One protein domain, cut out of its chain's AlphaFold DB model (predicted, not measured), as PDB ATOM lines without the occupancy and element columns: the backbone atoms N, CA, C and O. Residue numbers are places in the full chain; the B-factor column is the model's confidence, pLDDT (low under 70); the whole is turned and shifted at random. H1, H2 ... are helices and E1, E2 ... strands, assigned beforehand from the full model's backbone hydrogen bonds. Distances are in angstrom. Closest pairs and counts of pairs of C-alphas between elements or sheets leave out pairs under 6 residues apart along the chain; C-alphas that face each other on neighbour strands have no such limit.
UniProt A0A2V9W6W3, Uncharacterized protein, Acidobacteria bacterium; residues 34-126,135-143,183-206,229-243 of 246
ATOM      1  N   ARG A  34      52.636 -25.605 -31.333       97.00
ATOM      2  CA  ARG A  34      51.425 -25.841 -30.548       97.00
ATOM      3  C   ARG A  34      50.806 -24.539 -30.053       97.00
ATOM      4  O   ARG A  34      51.375 -23.866 -29.191       97.00
ATOM      5  N   ILE A  35      49.604 -24.242 -30.533       98.19
ATOM      6  CA  ILE A  35      48.815 -23.093 -30.093       98.19
ATOM      7  C   ILE A  35      47.881 -23.520 -28.962       98.19
ATOM      8  O   ILE A  35      47.212 -24.550 -29.026       98.19
ATOM      9  N   LYS A  36      47.857 -22.729 -27.890       97.88
ATOM     10  CA  LYS A  36      46.977 -22.948 -26.735       97.88
ATOM     11  C   LYS A  36      45.744 -22.066 -26.794       97.88
ATOM     12  O   LYS A  36      44.664 -22.523 -26.433       97.88
ATOM     13  N   VAL A  37      45.914 -20.814 -27.216       97.88
ATOM     14  CA  VAL A  37      44.833 -19.833 -27.317       97.88
ATOM     15  C   VAL A  37      44.976 -19.069 -28.625       97.88
ATOM     16  O   VAL A  37      46.069 -18.604 -28.938       97.88
ATOM     17  N   VAL A  38      43.876 -18.914 -29.355       98.44
ATOM     18  CA  VAL A  38      43.748 -17.998 -30.485       98.44
ATOM     19  C   VAL A  38      42.853 -16.835 -30.072       98.44
ATOM     20  O   VAL A  38      41.690 -17.032 -29.731       98.44
ATOM     21  N   ILE A  39      43.394 -15.622 -30.104       98.00
ATOM     22  CA  ILE A  39      42.667 -14.371 -29.897       98.00
ATOM     23  C   ILE A  39      42.304 -13.825 -31.275       98.00
ATOM     24  O   ILE A  39      43.169 -13.411 -32.048       98.00
ATOM     25  N   VAL A  40      41.015 -13.836 -31.585       97.81
ATOM     26  CA  VAL A  40      40.446 -13.383 -32.849       97.81
ATOM     27  C   VAL A  40      39.869 -11.986 -32.663       97.81
ATOM     28  O   VAL A  40      38.941 -11.790 -31.881       97.81
ATOM     29  N   THR A  41      40.391 -11.030 -33.418       97.38
ATOM     30  CA  THR A  41      39.885  -9.651 -33.504       97.38
ATOM     31  C   THR A  41      39.515  -9.333 -34.951       97.38
ATOM     32  O   THR A  41      39.881 -10.085 -35.865       97.38
ATOM     33  N   MET A  42      38.771  -8.256 -35.199       95.19
ATOM     34  CA  MET A  42      38.348  -7.906 -36.559       95.19
ATOM     35  C   MET A  42      39.153  -6.780 -37.176       95.19
ATOM     36  O   MET A  42      39.351  -6.796 -38.390       95.19
ATOM     37  N   PHE A  43      39.604  -5.804 -36.393       95.19
ATOM     38  CA  PHE A  43      40.348  -4.682 -36.950       95.19
ATOM     39  C   PHE A  43      41.438  -4.166 -36.021       95.19
ATOM     40  O   PHE A  43      41.332  -4.233 -34.798       95.19
ATOM     41  N   GLU A  44      42.434  -3.557 -36.650       95.44
ATOM     42  CA  GLU A  44      43.394  -2.667 -36.016       95.44
ATOM     43  C   GLU A  44      43.455  -1.356 -36.807       95.44
ATOM     44  O   GLU A  44      43.071  -1.305 -37.983       95.44
ATOM     45  N   ARG A  45      43.856  -0.273 -36.146       89.75
ATOM     46  CA  ARG A  45      44.024   1.048 -36.733       89.75
ATOM     47  C   ARG A  45      45.512   1.339 -36.870       89.75
ATOM     48  O   ARG A  45      46.191   1.548 -35.881       89.75
ATOM     49  N   GLY A  46      45.979   1.465 -38.106       91.25
ATOM     50  CA  GLY A  46      47.386   1.769 -38.338       91.25
ATOM     51  C   GLY A  46      48.256   0.576 -37.958       91.25
ATOM     52  O   GLY A  46      48.096  -0.493 -38.544       91.25
ATOM     53  N   GLU A  47      49.163   0.783 -37.010       93.19
ATOM     54  CA  GLU A  47      50.131  -0.217 -36.565       93.19
ATOM     55  C   GLU A  47      49.607  -1.035 -35.378       93.19
ATOM     56  O   GLU A  47      48.806  -0.571 -34.574       93.19
ATOM     57  N   ASP A  48      50.120  -2.253 -35.214       95.06
ATOM     58  CA  ASP A  48      49.732  -3.137 -34.103       95.06
ATOM     59  C   ASP A  48      50.251  -2.687 -32.721       95.06
ATOM     60  O   ASP A  48      49.973  -3.355 -31.725       95.06
ATOM     61  N   ILE A  49      51.081  -1.642 -32.663       94.62
ATOM     62  CA  ILE A  49      51.719  -1.103 -31.454       94.62
ATOM     63  C   ILE A  49      51.893   0.412 -31.580       94.62
ATOM     64  O   ILE A  49      52.023   0.934 -32.686       94.62
ATOM     65  N   ASP A  50      51.978   1.092 -30.436       89.31
ATOM     66  CA  ASP A  50      52.428   2.488 -30.324       89.31
ATOM     67  C   ASP A  50      51.579   3.539 -31.086       89.31
ATOM     68  O   ASP A  50      52.030   4.669 -31.288       89.31
ATOM     69  N   ASP A  51      50.330   3.219 -31.454       92.06
ATOM     70  CA  ASP A  51      49.346   4.175 -31.997       92.06
ATOM     71  C   ASP A  51      47.993   4.089 -31.246       92.06
ATOM     72  O   ASP A  51      47.925   3.745 -30.062       92.06
ATOM     73  N   THR A  52      46.905   4.506 -31.893       91.81
ATOM     74  CA  THR A  52      45.552   4.564 -31.362       91.81
ATOM     75  C   THR A  52      44.897   3.192 -31.486       91.81
ATOM     76  O   THR A  52      44.458   2.846 -32.584       91.81
ATOM     77  N   PRO A  53      44.689   2.467 -30.376       92.56
ATOM     78  CA  PRO A  53      44.283   1.073 -30.439       92.56
ATOM     79  C   PRO A  53      42.900   0.886 -31.065       92.56
ATOM     80  O   PRO A  53      41.918   1.539 -30.686       92.56
ATOM     81  N   GLY A  54      42.835  -0.049 -32.008       93.38
ATOM     82  CA  GLY A  54      41.644  -0.772 -32.418       93.38
ATOM     83  C   GLY A  54      41.334  -1.920 -31.457       93.38
ATOM     84  O   GLY A  54      41.374  -1.755 -30.235       93.38
ATOM     85  N   GLU A  55      40.975  -3.086 -31.995       94.81
ATOM     86  CA  GLU A  55      40.682  -4.269 -31.176       94.81
ATOM     87  C   GLU A  55      41.930  -5.087 -30.830       94.81
ATOM     88  O   GLU A  55      41.887  -5.849 -29.865       94.81
ATOM     89  N   PHE A  56      43.020  -4.961 -31.591       97.06
ATOM     90  CA  PHE A  56      44.138  -5.902 -31.570       97.06
ATOM     91  C   PHE A  56      45.334  -5.421 -30.745       97.06
ATOM     92  O   PHE A  56      45.888  -6.190 -29.961       97.06
ATOM     93  N   GLN A  57      45.692  -4.145 -30.852       97.12
ATOM     94  CA  GLN A  57      46.902  -3.551 -30.286       97.12
ATOM     95  C   GLN A  57      47.024  -3.802 -28.778       97.12
ATOM     96  O   GLN A  57      48.070  -4.232 -28.298       97.12
ATOM     97  N   LEU A  58      45.939  -3.639 -28.011       95.25
ATOM     98  CA  LEU A  58      45.982  -3.881 -26.563       95.25
ATOM     99  C   LEU A  58      46.260  -5.346 -26.202       95.25
ATOM    100  O   LEU A  58      46.800  -5.599 -25.127       95.25
ATOM    101  N   TRP A  59      45.909  -6.306 -27.062       96.69
ATOM    102  CA  TRP A  59      46.319  -7.700 -26.882       96.69
ATOM    103  C   TRP A  59      47.799  -7.874 -27.184       96.69
ATOM    104  O   TRP A  59      48.495  -8.528 -26.416       96.69
ATOM    105  N   VAL A  60      48.288  -7.261 -28.263       97.88
ATOM    106  CA  VAL A  60      49.705  -7.311 -28.639       97.88
ATOM    107  C   VAL A  60      50.585  -6.778 -27.514       97.88
ATOM    108  O   VAL A  60      51.490  -7.480 -27.063       97.88
ATOM    109  N   GLU A  61      50.274  -5.583 -27.013       97.31
ATOM    110  CA  GLU A  61      51.054  -4.896 -25.983       97.31
ATOM    111  C   GLU A  61      50.995  -5.602 -24.622       97.31
ATOM    112  O   GLU A  61      52.010  -5.700 -23.932       97.31
ATOM    113  N   ARG A  62      49.819  -6.100 -24.210       96.06
ATOM    114  CA  ARG A  62      49.621  -6.660 -22.858       96.06
ATOM    115  C   ARG A  62      49.939  -8.145 -22.749       96.06
ATOM    116  O   ARG A  62      50.388  -8.576 -21.691       96.06
ATOM    117  N   GLU A  63      49.732  -8.916 -23.816       96.81
ATOM    118  CA  GLU A  63      50.075 -10.347 -23.860       96.81
ATOM    119  C   GLU A  63      51.462 -10.604 -24.461       96.81
ATOM    120  O   GLU A  63      51.872 -11.764 -24.592       96.81
ATOM    121  N   HIS A  64      52.193  -9.539 -24.810       97.69
ATOM    122  CA  HIS A  64      53.534  -9.600 -25.388       97.69
ATOM    123  C   HIS A  64      53.573 -10.493 -26.638       97.69
ATOM    124  O   HIS A  64      54.342 -11.459 -26.725       97.69
ATOM    125  N   LEU A  65      52.677 -10.219 -27.595       98.19
ATOM    126  CA  LEU A  65      52.614 -10.932 -28.877       98.19
ATOM    127  C   LEU A  65      53.731 -10.429 -29.813       98.19
ATOM    128  O   LEU A  65      53.488  -9.821 -30.857       98.19
ATOM    129  N   ASP A  66      54.975 -10.655 -29.402       97.56
ATOM    130  CA  ASP A  66      56.157 -10.017 -29.991       97.56
ATOM    131  C   ASP A  66      56.619 -10.691 -31.292       97.56
ATOM    132  O   ASP A  66      57.342 -10.092 -32.091       97.56
ATOM    133  N   GLN A  67      56.232 -11.950 -31.529       98.19
ATOM    134  CA  GLN A  67      56.635 -12.677 -32.733       98.19
ATOM    135  C   GLN A  67      55.638 -12.437 -33.857       98.19
ATOM    136  O   GLN A  67      54.514 -12.929 -33.802       98.19
ATOM    137  N   ILE A  68      56.069 -11.744 -34.907       98.31
ATOM    138  CA  ILE A  68      55.268 -11.523 -36.113       98.31
ATOM    139  C   ILE A  68      55.509 -12.679 -37.085       98.31
ATOM    140  O   ILE A  68      56.637 -12.915 -37.524       98.31
ATOM    141  N   LEU A  69      54.444 -13.389 -37.445       98.19
ATOM    142  CA  LEU A  69      54.484 -14.497 -38.390       98.19
ATOM    143  C   LEU A  69      53.646 -14.131 -39.622       98.19
ATOM    144  O   LEU A  69      52.435 -13.921 -39.504       98.19
ATOM    145  N   PRO A  70      54.252 -14.073 -40.824       97.94
ATOM    146  CA  PRO A  70      53.502 -13.780 -42.036       97.94
ATOM    147  C   PRO A  70      52.403 -14.814 -42.258       97.94
ATOM    148  O   PRO A  70      52.694 -16.007 -42.224       97.94
ATOM    149  N   LEU A  71      51.175 -14.367 -42.525       97.31
ATOM    150  CA  LEU A  71      50.043 -15.202 -42.936       97.31
ATOM    151  C   LEU A  71      49.557 -14.713 -44.315       97.31
ATOM    152  O   LEU A  71      48.630 -13.913 -44.376       97.31
ATOM    153  N   PRO A  72      50.207 -15.116 -45.426       94.00
ATOM    154  CA  PRO A  72      49.998 -14.487 -46.738       94.00
ATOM    155  C   PRO A  72      48.570 -14.594 -47.282       94.00
ATOM    156  O   PRO A  72      48.129 -13.719 -48.017       94.00
ATOM    157  N   SER A  73      47.861 -15.668 -46.927       93.19
ATOM    158  CA  SER A  73      46.470 -15.900 -47.335       93.19
ATOM    159  C   SER A  73      45.448 -15.322 -46.348       93.19
ATOM    160  O   SER A  73      44.247 -15.442 -46.579       93.19
ATOM    161  N   GLY A  74      45.905 -14.745 -45.232       95.31
ATOM    162  CA  GLY A  74      45.064 -14.093 -44.233       95.31
ATOM    163  C   GLY A  74      45.028 -12.578 -44.414       95.31
ATOM    164  O   GLY A  74      45.818 -12.001 -45.158       95.31
ATOM    165  N   TYR A  75      44.104 -11.921 -43.713       97.12
ATOM    166  CA  TYR A  75      43.956 -10.466 -43.777       97.12
ATOM    167  C   TYR A  75      45.159  -9.704 -43.203       97.12
ATOM    168  O   TYR A  75      45.524  -8.646 -43.712       97.12
ATOM    169  N   HIS A  76      45.770 -10.245 -42.150       97.06
ATOM    170  CA  HIS A  76      46.871  -9.632 -41.417       97.06
ATOM    171  C   HIS A  76      47.891 -10.699 -41.006       97.06
ATOM    172  O   HIS A  76      47.552 -11.879 -40.882       97.06
ATOM    173  N   HIS A  77      49.141 -10.301 -40.763       97.94
ATOM    174  CA  HIS A  77      50.102 -11.169 -40.078       97.94
ATOM    175  C   HIS A  77      49.567 -11.577 -38.703       97.94
ATOM    176  O   HIS A  77      48.940 -10.768 -38.016       97.94
ATOM    177  N   VAL A  78      49.829 -12.820 -38.300       98.50
ATOM    178  CA  VAL A  78      49.504 -13.275 -36.944       98.50
ATOM    179  C   VAL A  78      50.653 -12.932 -36.014       98.50
ATOM    180  O   VAL A  78      51.813 -12.874 -36.433       98.50
ATOM    181  N   ARG A  79      50.333 -12.721 -34.741       98.62
ATOM    182  CA  ARG A  79      51.330 -12.471 -33.704       98.62
ATOM    183  C   ARG A  79      51.279 -13.550 -32.639       98.62
ATOM    184  O   ARG A  79      50.201 -14.008 -32.286       98.62
ATOM    185  N   LEU A  80      52.431 -13.972 -32.135       98.62
ATOM    186  CA  LEU A  80      52.551 -15.095 -31.208       98.62
ATOM    187  C   LEU A  80      53.441 -14.714 -30.024       98.62
ATOM    188  O   LEU A  80      54.469 -14.058 -30.192       98.62
ATOM    189  N   ASN A  81      53.083 -15.181 -28.829       98.31
ATOM    190  CA  ASN A  81      53.979 -15.150 -27.674       98.31
ATOM    191  C   ASN A  81      54.549 -16.538 -27.339       98.31
ATOM    192  O   ASN A  81      54.070 -17.583 -27.785       98.31
ATOM    193  N   LYS A  82      55.560 -16.559 -26.466       96.44
ATOM    194  CA  LYS A  82      56.231 -17.791 -26.006       96.44
ATOM    195  C   LYS A  82      55.322 -18.779 -25.259       96.44
ATOM    196  O   LYS A  82      55.709 -19.926 -25.058       96.44
ATOM    197  N   ASN A  83      54.140 -18.345 -24.815       96.69
ATOM    198  CA  ASN A  83      53.211 -19.170 -24.046       96.69
ATOM    199  C   ASN A  83      52.243 -19.965 -24.940       96.69
ATOM    200  O   ASN A  83      51.513 -20.813 -24.417       96.69
ATOM    201  N   GLY A  84      52.263 -19.726 -26.258       97.25
ATOM    202  CA  GLY A  84      51.347 -20.333 -27.224       97.25
ATOM    203  C   GLY A  84      50.039 -19.554 -27.390       97.25
ATOM    204  O   GLY A  84      49.023 -20.161 -27.724       97.25
ATOM    205  N   VAL A  85      50.043 -18.244 -27.116       98.50
ATOM    206  CA  VAL A  85      48.918 -17.344 -27.407       98.50
ATOM    207  C   VAL A  85      49.155 -16.701 -28.765       98.50
ATOM    208  O   VAL A  85      50.137 -15.978 -28.943       98.50
ATOM    209  N   LEU A  86      48.266 -16.983 -29.711       98.69
ATOM    210  CA  LEU A  86      48.285 -16.445 -31.062       98.69
ATOM    211  C   LEU A  86      47.187 -15.393 -31.200       98.69
ATOM    212  O   LEU A  86      46.022 -15.677 -30.957       98.69
ATOM    213  N   GLY A  87      47.547 -14.185 -31.604       98.38
ATOM    214  CA  GLY A  87      46.620 -13.128 -31.969       98.38
ATOM    215  C   GLY A  87      46.467 -13.017 -33.485       98.38
ATOM    216  O   GLY A  87      47.454 -13.091 -34.221       98.38
ATOM    217  N   MET A  88      45.234 -12.815 -33.950       98.31
ATOM    218  CA  MET A  88      44.924 -12.586 -35.360       98.31
ATOM    219  C   MET A  88      43.924 -11.443 -35.559       98.31
ATOM    220  O   MET A  88      42.985 -11.271 -34.775       98.31
ATOM    221  N   VAL A  89      44.093 -10.722 -36.668       98.25
ATOM    222  CA  VAL A  89      43.120  -9.755 -37.187       98.25
ATOM    223  C   VAL A  89      42.474 -10.352 -38.427       98.25
ATOM    224  O   VAL A  89      43.141 -10.645 -39.419       98.25
ATOM    225  N   THR A  90      41.166 -10.555 -38.363       97.69
ATOM    226  CA  THR A  90      40.396 -11.213 -39.424       97.69
ATOM    227  C   THR A  90      39.960 -10.281 -40.546       97.69
ATOM    228  O   THR A  90      39.657 -10.749 -41.641       97.69
ATOM    229  N   GLY A  91      39.919  -8.976 -40.287       95.81
ATOM    230  CA  GLY A  91      39.218  -8.014 -41.125       95.81
ATOM    231  C   GLY A  91      37.719  -7.970 -40.810       95.81
ATOM    232  O   GLY A  91      37.112  -8.936 -40.351       95.81
ATOM    233  N   VAL A  92      37.095  -6.822 -41.080       92.81
ATOM    234  CA  VAL A  92      35.652  -6.636 -40.874       92.81
ATOM    235  C   VAL A  92      34.844  -7.363 -41.956       92.81
ATOM    236  O   VAL A  92      35.080  -7.157 -43.149       92.81
ATOM    237  N   GLY A  93      33.866  -8.163 -41.521       90.12
ATOM    238  CA  GLY A  93      32.922  -8.900 -42.367       90.12
ATOM    239  C   GLY A  93      33.147 -10.415 -42.354       90.12
ATOM    240  O   GLY A  93      34.279 -10.888 -42.239       90.12
ATOM    241  N   THR A  94      32.062 -11.177 -42.497       90.06
ATOM    242  CA  THR A  94      32.042 -12.649 -42.432       90.06
ATOM    243  C   THR A  94      32.965 -13.303 -43.459       90.06
ATOM    244  O   THR A  94      33.736 -14.191 -43.104       90.06
ATOM    245  N   ALA A  95      33.009 -12.798 -44.697       92.75
ATOM    246  CA  ALA A  95      33.900 -13.325 -45.738       92.75
ATOM    247  C   ALA A  95      35.399 -13.201 -45.390       92.75
ATOM    248  O   ALA A  95      36.167 -14.140 -45.605       92.75
ATOM    249  N   LYS A  96      35.826 -12.061 -44.824       96.12
ATOM    250  CA  LYS A  96      37.228 -11.863 -44.415       96.12
ATOM    251  C   LYS A  96      37.586 -12.723 -43.205       96.12
ATOM    252  O   LYS A  96      38.672 -13.305 -43.172       96.12
ATOM    253  N   ALA A  97      36.655 -12.853 -42.260       95.38
ATOM    254  CA  ALA A  97      36.810 -13.733 -41.111       95.38
ATOM    255  C   ALA A  97      36.950 -15.199 -41.514       95.38
ATOM    256  O   ALA A  97      37.929 -15.832 -41.121       95.38
ATOM    257  N   ALA A  98      36.057 -15.703 -42.366       94.88
ATOM    258  CA  ALA A  98      36.137 -17.065 -42.879       94.88
ATOM    259  C   ALA A  98      37.470 -17.323 -43.603       94.88
ATOM    260  O   ALA A  98      38.158 -18.295 -43.296       94.88
ATOM    261  N   ALA A  99      37.879 -16.423 -44.506       97.50
ATOM    262  CA  ALA A  99      39.134 -16.563 -45.245       97.50
ATOM    263  C   ALA A  99      40.369 -16.550 -44.327       97.50
ATOM    264  O   ALA A  99      41.254 -17.389 -44.475       97.50
ATOM    265  N   SER A 100      40.418 -15.643 -43.346       98.25
ATOM    266  CA  SER A 100      41.561 -15.524 -42.432       98.25
ATOM    267  C   SER A 100      41.672 -16.701 -41.464       98.25
ATOM    268  O   SER A 100      42.776 -17.180 -41.211       98.25
ATOM    269  N   VAL A 101      40.545 -17.195 -40.938       97.81
ATOM    270  CA  VAL A 101      40.527 -18.388 -40.075       97.81
ATOM    271  C   VAL A 101      40.912 -19.632 -40.873       97.81
ATOM    272  O   VAL A 101      41.720 -20.426 -40.399       97.81
ATOM    273  N   MET A 102      40.420 -19.769 -42.110       98.19
ATOM    274  CA  MET A 102      40.818 -20.858 -43.007       98.19
ATOM    275  C   MET A 102      42.316 -20.808 -43.328       98.19
ATOM    276  O   MET A 102      42.991 -21.833 -43.279       98.19
ATOM    277  N   ALA A 103      42.858 -19.618 -43.606       98.25
ATOM    278  CA  ALA A 103      44.285 -19.434 -43.848       98.25
ATOM    279  C   ALA A 103      45.132 -19.889 -42.653       98.25
ATOM    280  O   ALA A 103      46.139 -20.560 -42.855       98.25
ATOM    281  N   LEU A 104      44.716 -19.563 -41.424       98.31
ATOM    282  CA  LEU A 104      45.388 -20.026 -40.209       98.31
ATOM    283  C   LEU A 104      45.254 -21.548 -40.028       98.31
ATOM    284  O   LEU A 104      46.238 -22.210 -39.713       98.31
ATOM    285  N   GLY A 105      44.058 -22.102 -40.244       97.06
ATOM    286  CA  GLY A 105      43.777 -23.529 -40.056       97.06
ATOM    287  C   GLY A 105      44.475 -24.459 -41.048       97.06
ATOM    288  O   GLY A 105      44.786 -25.595 -40.705       97.06
ATOM    289  N   LEU A 106      44.743 -23.980 -42.264       96.75
ATOM    290  CA  LEU A 106      45.449 -24.735 -43.303       96.75
ATOM    291  C   LEU A 106      46.971 -24.568 -43.255       96.75
ATOM    292  O   LEU A 106      47.682 -25.208 -44.030       96.75
ATOM    293  N   ASP A 107      47.484 -23.695 -42.391       97.06
ATOM    294  CA  ASP A 107      48.910 -23.433 -42.303       97.06
ATOM    295  C   ASP A 107      49.609 -24.502 -41.443       97.06
ATOM    296  O   ASP A 107      49.421 -24.540 -40.224       97.06
ATOM    297  N   PRO A 108      50.464 -25.360 -42.036       95.94
ATOM    298  CA  PRO A 108      51.052 -26.505 -41.339       95.94
ATOM    299  C   PRO A 108      52.060 -26.105 -40.254       95.94
ATOM    300  O   PRO A 108      52.562 -26.968 -39.533       95.94
ATOM    301  N   ARG A 109      52.390 -24.810 -40.133       96.31
ATOM    302  CA  ARG A 109      53.236 -24.302 -39.051       96.31
ATOM    303  C   ARG A 109      52.528 -24.337 -37.700       96.31
ATOM    304  O   ARG A 109      53.230 -24.293 -36.696       96.31
ATOM    305  N   PHE A 110      51.196 -24.400 -37.654       97.25
ATOM    306  CA  PHE A 110      50.421 -24.296 -36.417       97.25
ATOM    307  C   PHE A 110      49.647 -25.580 -36.112       97.25
ATOM    308  O   PHE A 110      48.977 -26.148 -36.966       97.25
ATOM    309  N   GLU A 111      49.706 -26.016 -34.856       96.81
ATOM    310  CA  GLU A 111      48.874 -27.086 -34.308       96.81
ATOM    311  C   GLU A 111      47.729 -26.441 -33.512       96.81
ATOM    312  O   GLU A 111      47.973 -25.794 -32.487       96.81
ATOM    313  N   LEU A 112      46.494 -26.576 -34.007       97.31
ATOM    314  CA  LEU A 112      45.299 -25.911 -33.469       97.31
ATOM    315  C   LEU A 112      44.291 -26.877 -32.826       97.31
ATOM    316  O   LEU A 112      43.318 -26.404 -32.239       97.31
ATOM    317  N   SER A 113      44.499 -28.199 -32.907       95.25
ATOM    318  CA  SER A 113      43.502 -29.210 -32.497       95.25
ATOM    319  C   SER A 113      43.080 -29.083 -31.036       95.25
ATOM    320  O   SER A 113      41.968 -29.441 -30.675       95.25
ATOM    321  N   LYS A 114      43.952 -28.534 -30.180       95.12
ATOM    322  CA  LYS A 114      43.675 -28.327 -28.749       95.12
ATOM    323  C   LYS A 114      43.638 -26.858 -28.335       95.12
ATOM    324  O   LYS A 114      43.741 -26.578 -27.139       95.12
ATOM    325  N   ALA A 115      43.523 -25.938 -29.290       97.00
ATOM    326  CA  ALA A 115      43.475 -24.512 -29.009       97.00
ATOM    327  C   ALA A 115      42.088 -24.078 -28.501       97.00
ATOM    328  O   ALA A 115      41.048 -24.511 -28.999       97.00
ATOM    329  N   TYR A 116      42.082 -23.172 -27.527       95.50
ATOM    330  CA  TYR A 116      40.911 -22.374 -27.170       95.50
ATOM    331  C   TYR A 116      40.841 -21.142 -28.068       95.50
ATOM    332  O   TYR A 116      41.866 -20.545 -28.378       95.50
ATOM    333  N   TRP A 117      39.646 -20.726 -28.459       95.31
ATOM    334  CA  TRP A 117      39.420 -19.594 -29.348       95.31
ATOM    335  C   TRP A 117      38.607 -18.531 -28.628       95.31
ATOM    336  O   TRP A 117      37.517 -18.811 -28.139       95.31
ATOM    337  N   ILE A 118      39.134 -17.311 -28.578       94.06
ATOM    338  CA  ILE A 118      38.459 -16.139 -28.023       94.06
ATOM    339  C   ILE A 118      38.246 -15.148 -29.155       94.06
ATOM    340  O   ILE A 118      39.202 -14.551 -29.637       94.06
ATOM    341  N   VAL A 119      37.001 -14.924 -29.556       94.06
ATOM    342  CA  VAL A 119      36.630 -13.785 -30.394       94.06
ATOM    343  C   VAL A 119      36.403 -12.596 -29.478       94.06
ATOM    344  O   VAL A 119      35.450 -12.589 -28.699       94.06
ATOM    345  N   ALA A 120      37.282 -11.605 -29.561       91.75
ATOM    346  CA  ALA A 120      37.204 -10.369 -28.802       91.75
ATOM    347  C   ALA A 120      36.898  -9.217 -29.752       91.75
ATOM    348  O   ALA A 120      37.610  -9.007 -30.733       91.75
ATOM    349  N   GLY A 121      35.839  -8.468 -29.461       88.06
ATOM    350  CA  GLY A 121      35.407  -7.396 -30.338       88.06
ATOM    351  C   GLY A 121      34.542  -6.363 -29.642       88.06
ATOM    352  O   GLY A 121      34.116  -6.551 -28.505       88.06
ATOM    353  N   ILE A 122      34.279  -5.266 -30.342       88.19
ATOM    354  CA  ILE A 122      33.251  -4.299 -29.961       88.19
ATOM    355  C   ILE A 122      31.974  -4.543 -30.770       88.19
ATOM    356  O   ILE A 122      32.008  -5.000 -31.914       88.19
ATOM    357  N   GLY A 123      30.827  -4.233 -30.173       85.19
ATOM    358  CA  GLY A 123      29.526  -4.465 -30.787       85.19
ATOM    359  C   GLY A 123      28.457  -3.505 -30.284       85.19
ATOM    360  O   GLY A 123      28.631  -2.807 -29.282       85.19
ATOM    361  N   GLY A 124      27.345  -3.470 -31.017       85.31
ATOM    362  CA  GLY A 124      26.116  -2.852 -30.541       85.31
ATOM    363  C   GLY A 124      25.465  -3.714 -29.462       85.31
ATOM    364  O   GLY A 124      25.680  -4.920 -29.393       85.31
ATOM    365  N   GLY A 125      24.655  -3.090 -28.617       85.62
ATOM    366  CA  GLY A 125      23.858  -3.790 -27.623       85.62
ATOM    367  C   GLY A 125      22.496  -3.131 -27.494       85.62
ATOM    368  O   GLY A 125      22.389  -1.913 -27.648       85.62
ATOM    369  N   ASP A 126      21.467  -3.934 -27.231       88.06
ATOM    370  CA  ASP A 126      20.117  -3.420 -27.020       88.06
ATOM    371  C   ASP A 126      20.099  -2.536 -25.754       88.06
ATOM    372  O   ASP A 126      20.458  -3.011 -24.668       88.06
ATOM    373  N   VAL A 135      30.810  -5.086 -20.758       89.44
ATOM    374  CA  VAL A 135      31.459  -6.272 -21.330       89.44
ATOM    375  C   VAL A 135      30.487  -7.429 -21.194       89.44
ATOM    376  O   VAL A 135      29.869  -7.599 -20.140       89.44
ATOM    377  N   VAL A 136      30.325  -8.214 -22.250       87.62
ATOM    378  CA  VAL A 136      29.330  -9.280 -22.269       87.62
ATOM    379  C   VAL A 136      29.964 -10.571 -22.733       87.62
ATOM    380  O   VAL A 136      30.584 -10.608 -23.786       87.62
ATOM    381  N   TRP A 137      29.756 -11.629 -21.964       90.12
ATOM    382  CA  TRP A 137      30.068 -12.984 -22.391       90.12
ATOM    383  C   TRP A 137      28.816 -13.587 -23.033       90.12
ATOM    384  O   TRP A 137      27.750 -13.615 -22.408       90.12
ATOM    385  N   ALA A 138      28.923 -13.983 -24.302       86.75
ATOM    386  CA  ALA A 138      27.802 -14.537 -25.049       86.75
ATOM    387  C   ALA A 138      27.709 -16.051 -24.842       86.75
ATOM    388  O   ALA A 138      28.712 -16.751 -24.935       86.75
ATOM    389  N   ASN A 139      26.491 -16.547 -24.625       86.56
ATOM    390  CA  ASN A 139      26.204 -17.983 -24.588       86.56
ATOM    391  C   ASN A 139      25.794 -18.546 -25.949       86.56
ATOM    392  O   ASN A 139      25.962 -19.739 -26.188       86.56
ATOM    393  N   HIS A 140      25.258 -17.700 -26.827       87.56
ATOM    394  CA  HIS A 140      24.814 -18.083 -28.159       87.56
ATOM    395  C   HIS A 140      25.250 -17.028 -29.172       87.56
ATOM    396  O   HIS A 140      25.311 -15.835 -28.851       87.56
ATOM    397  N   VAL A 141      25.518 -17.479 -30.393       88.12
ATOM    398  CA  VAL A 141      25.783 -16.639 -31.562       88.12
ATOM    399  C   VAL A 141      24.718 -16.952 -32.597       88.12
ATOM    400  O   VAL A 141      24.494 -18.119 -32.896       88.12
ATOM    401  N   VAL A 142      24.070 -15.918 -33.125       86.06
ATOM    402  CA  VAL A 142      23.131 -16.049 -34.239       86.06
ATOM    403  C   VAL A 142      23.705 -15.301 -35.438       86.06
ATOM    404  O   VAL A 142      23.955 -14.098 -35.339       86.06
ATOM    405  N   ASP A 143      23.942 -16.012 -36.535       85.56
ATOM    406  CA  ASP A 143      24.293 -15.453 -37.834       85.56
ATOM    407  C   ASP A 143      23.009 -15.068 -38.577       85.56
ATOM    408  O   ASP A 143      22.208 -15.914 -38.967       85.56
ATOM    409  N   ALA A 183      22.305 -20.630 -35.763       87.00
ATOM    410  CA  ALA A 183      22.371 -20.478 -34.316       87.00
ATOM    411  C   ALA A 183      23.371 -21.464 -33.706       87.00
ATOM    412  O   ALA A 183      23.246 -22.678 -33.849       87.00
ATOM    413  N   TYR A 184      24.340 -20.934 -32.964       87.19
ATOM    414  CA  TYR A 184      25.381 -21.709 -32.301       87.19
ATOM    415  C   TYR A 184      25.326 -21.494 -30.793       87.19
ATOM    416  O   TYR A 184      25.445 -20.365 -30.315       87.19
ATOM    417  N   THR A 185      25.207 -22.583 -30.037       89.50
ATOM    418  CA  THR A 185      25.396 -22.575 -28.583       89.50
ATOM    419  C   THR A 185      26.873 -22.760 -28.269       89.50
ATOM    420  O   THR A 185      27.494 -23.729 -28.700       89.50
ATOM    421  N   LEU A 186      27.443 -21.831 -27.509       89.38
ATOM    422  CA  LEU A 186      28.842 -21.883 -27.090       89.38
ATOM    423  C   LEU A 186      29.011 -22.802 -25.878       89.38
ATOM    424  O   LEU A 186      28.041 -23.098 -25.176       89.38
ATOM    425  N   ASN A 187      30.243 -23.238 -25.605       90.62
ATOM    426  CA  ASN A 187      30.536 -24.056 -24.427       90.62
ATOM    427  C   ASN A 187      30.223 -23.248 -23.151       90.62
ATOM    428  O   ASN A 187      30.988 -22.370 -22.750       90.62
ATOM    429  N   GLN A 188      29.082 -23.548 -22.528       89.12
ATOM    430  CA  GLN A 188      28.546 -22.780 -21.402       89.12
ATOM    431  C   GLN A 188      29.454 -22.843 -20.171       89.12
ATOM    432  O   GLN A 188      29.524 -21.879 -19.415       89.12
ATOM    433  N   GLU A 189      30.177 -23.948 -19.968       92.31
ATOM    434  CA  GLU A 189      31.110 -24.073 -18.844       92.31
ATOM    435  C   GLU A 189      32.287 -23.109 -19.003       92.31
ATOM    436  O   GLU A 189      32.659 -22.417 -18.055       92.31
ATOM    437  N   LEU A 190      32.839 -23.012 -20.215       90.75
ATOM    438  CA  LEU A 190      33.916 -22.075 -20.524       90.75
ATOM    439  C   LEU A 190      33.443 -20.623 -20.445       90.75
ATOM    440  O   LEU A 190      34.143 -19.784 -19.873       90.75
ATOM    441  N   VAL A 191      32.256 -20.328 -20.979       89.38
ATOM    442  CA  VAL A 191      31.672 -18.983 -20.912       89.38
ATOM    443  C   VAL A 191      31.408 -18.577 -19.457       89.38
ATOM    444  O   VAL A 191      31.848 -17.507 -19.033       89.38
ATOM    445  N   GLY A 192      30.780 -19.450 -18.665       90.94
ATOM    446  CA  GLY A 192      30.519 -19.218 -17.245       90.94
ATOM    447  C   GLY A 192      31.802 -19.068 -16.424       90.94
ATOM    448  O   GLY A 192      31.905 -18.172 -15.586       90.94
ATOM    449  N   TRP A 193      32.827 -19.878 -16.700       93.94
ATOM    450  CA  TRP A 193      34.151 -19.732 -16.087       93.94
ATOM    451  C   TRP A 193      34.778 -18.364 -16.392       93.94
ATOM    452  O   TRP A 193      35.227 -17.673 -15.472       93.94
ATOM    453  N   ALA A 194      34.763 -17.935 -17.658       90.62
ATOM    454  CA  ALA A 194      35.305 -16.642 -18.068       90.62
ATOM    455  C   ALA A 194      34.526 -15.467 -17.452       90.62
ATOM    456  O   ALA A 194      35.122 -14.481 -17.000       90.62
ATOM    457  N   PHE A 195      33.197 -15.585 -17.363       89.25
ATOM    458  CA  PHE A 195      32.359 -14.622 -16.657       89.25
ATOM    459  C   PHE A 195      32.736 -14.544 -15.174       89.25
ATOM    460  O   PHE A 195      33.044 -13.455 -14.696       89.25
ATOM    461  N   HIS A 196      32.817 -15.668 -14.460       93.50
ATOM    462  CA  HIS A 196      33.152 -15.675 -13.034       93.50
ATOM    463  C   HIS A 196      34.537 -15.101 -12.726       93.50
ATOM    464  O   HIS A 196      34.689 -14.386 -11.739       93.50
ATOM    465  N   LEU A 197      35.534 -15.354 -13.578       92.19
ATOM    466  CA  LEU A 197      36.868 -14.761 -13.426       92.19
ATOM    467  C   LEU A 197      36.876 -13.243 -13.582       92.19
ATOM    468  O   LEU A 197      37.772 -12.566 -13.079       92.19
ATOM    469  N   THR A 198      35.916 -12.710 -14.333       88.62
ATOM    470  CA  THR A 198      35.937 -11.310 -14.738       88.62
ATOM    471  C   THR A 198      34.859 -10.478 -14.063       88.62
ATOM    472  O   THR A 198      35.059  -9.275 -13.983       88.62
ATOM    473  N   GLN A 199      33.764 -11.041 -13.553       88.31
ATOM    474  CA  GLN A 199      32.582 -10.295 -13.087       88.31
ATOM    475  C   GLN A 199      32.897  -9.137 -12.123       88.31
ATOM    476  O   GLN A 199      32.296  -8.069 -12.244       88.31
ATOM    477  N   ASP A 200      33.903  -9.307 -11.261       88.19
ATOM    478  CA  ASP A 200      34.247  -8.348 -10.208       88.19
ATOM    479  C   ASP A 200      35.290  -7.294 -10.606       88.19
ATOM    480  O   ASP A 200      35.561  -6.387  -9.813       88.19
ATOM    481  N   LEU A 201      35.912  -7.355 -11.800       87.00
ATOM    482  CA  LEU A 201      36.915  -6.325 -12.108       87.00
ATOM    483  C   LEU A 201      36.234  -4.961 -12.281       87.00
ATOM    484  O   LEU A 201      35.217  -4.805 -12.968       87.00
ATOM    485  N   SER A 202      36.856  -3.941 -11.694       85.81
ATOM    486  CA  SER A 202      36.355  -2.580 -11.796       85.81
ATOM    487  C   SER A 202      36.418  -2.094 -13.237       85.81
ATOM    488  O   SER A 202      37.423  -2.210 -13.941       85.81
ATOM    489  N   LEU A 203      35.297  -1.552 -13.677       84.81
ATOM    490  CA  LEU A 203      35.136  -0.934 -14.965       84.81
ATOM    491  C   LEU A 203      35.206   0.598 -14.723       84.81
ATOM    492  O   LEU A 203      34.288   1.188 -14.162       84.81
ATOM    493  N   THR A 204      36.238   1.293 -15.235       85.75
ATOM    494  CA  THR A 204      36.380   2.779 -15.303       85.75
ATOM    495  C   THR A 204      35.238   3.552 -15.993       85.75
ATOM    496  O   THR A 204      35.146   3.536 -17.219       85.75
ATOM    497  N   ASP A 205      34.368   4.235 -15.245       87.25
ATOM    498  CA  ASP A 205      33.244   5.006 -15.810       87.25
ATOM    499  C   ASP A 205      33.610   6.485 -16.033       87.25
ATOM    500  O   ASP A 205      33.469   7.317 -15.133       87.25
ATOM    501  N   SER A 206      34.114   6.815 -17.224       89.75
ATOM    502  CA  SER A 206      34.558   8.170 -17.573       89.75
ATOM    503  C   SER A 206      33.399   9.136 -17.847       89.75
ATOM    504  O   SER A 206      32.298   8.742 -18.231       89.75
ATOM    505  N   SER A 229      28.001  -8.728 -17.800       62.59
ATOM    506  CA  SER A 229      26.840  -9.614 -17.765       62.59
ATOM    507  C   SER A 229      27.070 -10.823 -18.643       62.59
ATOM    508  O   SER A 229      27.577 -10.686 -19.753       62.59
ATOM    509  N   GLU A 230      26.630 -11.978 -18.180       60.28
ATOM    510  CA  GLU A 230      26.369 -13.118 -19.043       60.28
ATOM    511  C   GLU A 230      25.042 -12.874 -19.776       60.28
ATOM    512  O   GLU A 230      24.061 -12.428 -19.166       60.28
ATOM    513  N   ARG A 231      25.000 -13.088 -21.096       62.72
ATOM    514  CA  ARG A 231      23.769 -12.900 -21.873       62.72
ATOM    515  C   ARG A 231      23.429 -14.119 -22.707       62.72
ATOM    516  O   ARG A 231      24.273 -14.719 -23.367       62.72
ATOM    517  N   ARG A 232      22.127 -14.431 -22.704       49.31
ATOM    518  CA  ARG A 232      21.554 -15.576 -23.412       49.31
ATOM    519  C   ARG A 232      21.708 -15.436 -24.927       49.31
ATOM    520  O   ARG A 232      21.935 -16.439 -25.575       49.31
ATOM    521  N   CYS A 233      21.647 -14.229 -25.479       46.97
ATOM    522  CA  CYS A 233      21.907 -13.977 -26.892       46.97
ATOM    523  C   CYS A 233      22.477 -12.567 -27.050       46.97
ATOM    524  O   CYS A 233      22.041 -11.645 -26.357       46.97
ATOM    525  N   LEU A 234      23.451 -12.407 -27.940       48.06
ATOM    526  CA  LEU A 234      23.915 -11.105 -28.391       48.06
ATOM    527  C   LEU A 234      24.026 -11.096 -29.903       48.06
ATOM    528  O   LEU A 234      24.627 -11.987 -30.500       48.06
ATOM    529  N   VAL A 235      23.595  -9.986 -30.487       37.72
ATOM    530  CA  VAL A 235      24.069  -9.543 -31.794       37.72
ATOM    531  C   VAL A 235      25.363  -8.749 -31.551       37.72
ATOM    532  O   VAL A 235      25.350  -7.524 -31.543       37.72
ATOM    533  N   GLY A 236      26.473  -9.443 -31.250       32.69
ATOM    534  CA  GLY A 236      27.802  -8.812 -31.128       32.69
ATOM    535  C   GLY A 236      28.676  -9.156 -29.904       32.69
ATOM    536  O   GLY A 236      28.727  -8.394 -28.949       32.69
ATOM    537  N   LYS A 237      29.446 -10.250 -30.025       50.09
ATOM    538  CA  LYS A 237      30.911 -10.379 -29.790       50.09
ATOM    539  C   LYS A 237      31.527 -10.149 -28.391       50.09
ATOM    540  O   LYS A 237      32.199  -9.153 -28.177       50.09
ATOM    541  N   TYR A 238      31.492 -11.192 -27.555       44.28
ATOM    542  CA  TYR A 238      32.703 -11.913 -27.109       44.28
ATOM    543  C   TYR A 238      32.377 -13.411 -27.109       44.28
ATOM    544  O   TYR A 238      31.376 -13.812 -26.512       44.28
ATOM    545  N   VAL A 239      33.172 -14.233 -27.796       51.31
ATOM    546  CA  VAL A 239      32.901 -15.673 -27.965       51.31
ATOM    547  C   VAL A 239      34.102 -16.458 -27.478       51.31
ATOM    548  O   VAL A 239      35.177 -16.308 -28.039       51.31
ATOM    549  N   LEU A 240      33.928 -17.298 -26.461       42.78
ATOM    550  CA  LEU A 240      34.920 -18.307 -26.101       42.78
ATOM    551  C   LEU A 240      34.411 -19.659 -26.604       42.78
ATOM    552  O   LEU A 240      33.363 -20.135 -26.173       42.78
ATOM    553  N   ALA A 241      35.146 -20.260 -27.530       44.84
ATOM    554  CA  ALA A 241      34.857 -21.577 -28.074       44.84
ATOM    555  C   ALA A 241      36.096 -22.461 -27.939       44.84
ATOM    556  O   ALA A 241      37.228 -22.013 -28.111       44.84
ATOM    557  N   ARG A 242      35.891 -23.739 -27.647       40.47
ATOM    558  CA  ARG A 242      36.896 -24.770 -27.884       40.47
ATOM    559  C   ARG A 242      36.392 -25.577 -29.067       40.47
ATOM    560  O   ARG A 242      35.220 -25.940 -29.077       40.47
ATOM    561  N   LEU A 243      37.253 -25.832 -30.048       37.62
ATOM    562  CA  LEU A 243      36.982 -26.900 -31.003       37.62
ATOM    563  C   LEU A 243      37.098 -28.190 -30.191       37.62
ATOM    564  O   LEU A 243      38.199 -28.591 -29.819       37.62
TER     565      LEU A 243
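Overview. This is residues 34 to 126, 135 to 143, 183 to 206 and 229 to 243 of the 246 residues of an uncharacterized protein of Acidobacteria bacterium (UniProt A0A2V9W6W3). Picture a twisted slab of six strands, with H1 packed over one face at E4 and H3 over the same face at the E10 edge, while H2 only grazes the slab. Beyond E10 two small strand pairs make a smaller part: E6 with E9, on which H3 also packs, and E7 with E8, reached from E6 round a sharp bend. The printed part has 141 residues with three named helices and ten named strands, in the order E1 H1 E2 E3 E4 H2 E5 E6 E7 E8 H3 E9 E10; the class is mixed, helices and strands, and under half of the residues are in named elements. The large sheet runs E2 E3 E4 E1 E5 E10 and is mixed; E6 and E9 are parallel, E7 and E8 antiparallel. The whole is compact and rounded, with a radius of gyration of the C-alphas of 15.0 A and spans of 37 by 35 by 28 A.

Arrangement. Start in the large sheet at E1, residues 37 to 41. On one side of it is E4, residues 85 to 89, parallel at 19 degrees, with N 39 and O 86 2.8 A apart. On the other side is E5, residues 116 to 120, parallel at 21 degrees, with N 38 and O 116 2.8 A apart. Next to E4 look for E3, residues 78 to 80, where N 87 and O 79 are 2.7 A apart, and then the edge strand E2, residues 67 to 69, where N 69 and O 78 are 2.9 A apart. E2, E3 and E4 form a meander, each strand the antiparallel neighbour of the one before, and its two pairs are hairpins. The other edge strand is E10, residues 238 to 242, antiparallel to E5 at 169 degrees, with N 119 and O 239 2.7 A apart. From edge to edge the strands' lines turn by 102 degrees. H1, residues 57 to 63, is on the sheet over E4, at a height of 8.9 A, and runs along the strands at 1 degree to E4 on the local plane; its closest C-alphas to E4 are those of Val 60 and Gly 87, 7.4 A apart. H2, residues 94 to 105, only grazes the sheet with residues 96 to 104. E1, H1, E2 and E4, H2, E5 are split strand-helix-strand units, two strands running the same way with other strands between them, each with a right-handed crossover. H3, residues 188 to 198, lies on the same face as H1, over E10 at a height of 10.1 A, slantwise to the strands at 48 degrees to E10 on the local plane; the closest C-alphas are those of Val 191 and Leu 240, 6.2 A apart. E6, residues 135 to 138, and E9, residues 229 to 231, are parallel at 30 degrees, with N 231 and O 137 3.1 A apart. The closest C-alphas of E6 and E10, Trp 137 and Tyr 238, are 5.5 A apart. E6 runs on into E7, residues 140 to 142, at 83 degrees; E7 and E8, residues 183 to 185, are antiparallel, with N 184 and O 141 2.8 A apart. In H1, H2 and H3 every O i to N i+4 pair is within hydrogen-bond range.

Along the chain. Find C-alpha 37 at (44.833, -19.833, -27.317), where E1 begins; it runs 12.9 A. E4 measures 13.7 A, E5 12.7 A and E10 13.5 A. H2, the longest helix by residues, runs 16.2 A from C-alpha 94 at (32.042, -12.649, -42.432), and H3 runs 15.2 A. E10 ends at C-alpha 242, (36.896, -24.770, -27.884).

Size, cuts and confidence. The two C-alphas farthest apart are those of Pro 108 and Ser 206, 45.2 A. Three cuts break the printed part: C-alphas 126 and 135 are 13.0 A apart, 143 and 183 6.4 A, and 206 and 229 19.4 A. Of the links printed whole, the one from E1 to H1, residues 42 to 56, is long. The mean pLDDT of the printed part is 88.8; residues 229 to 243, with E9 and E10, are under 70.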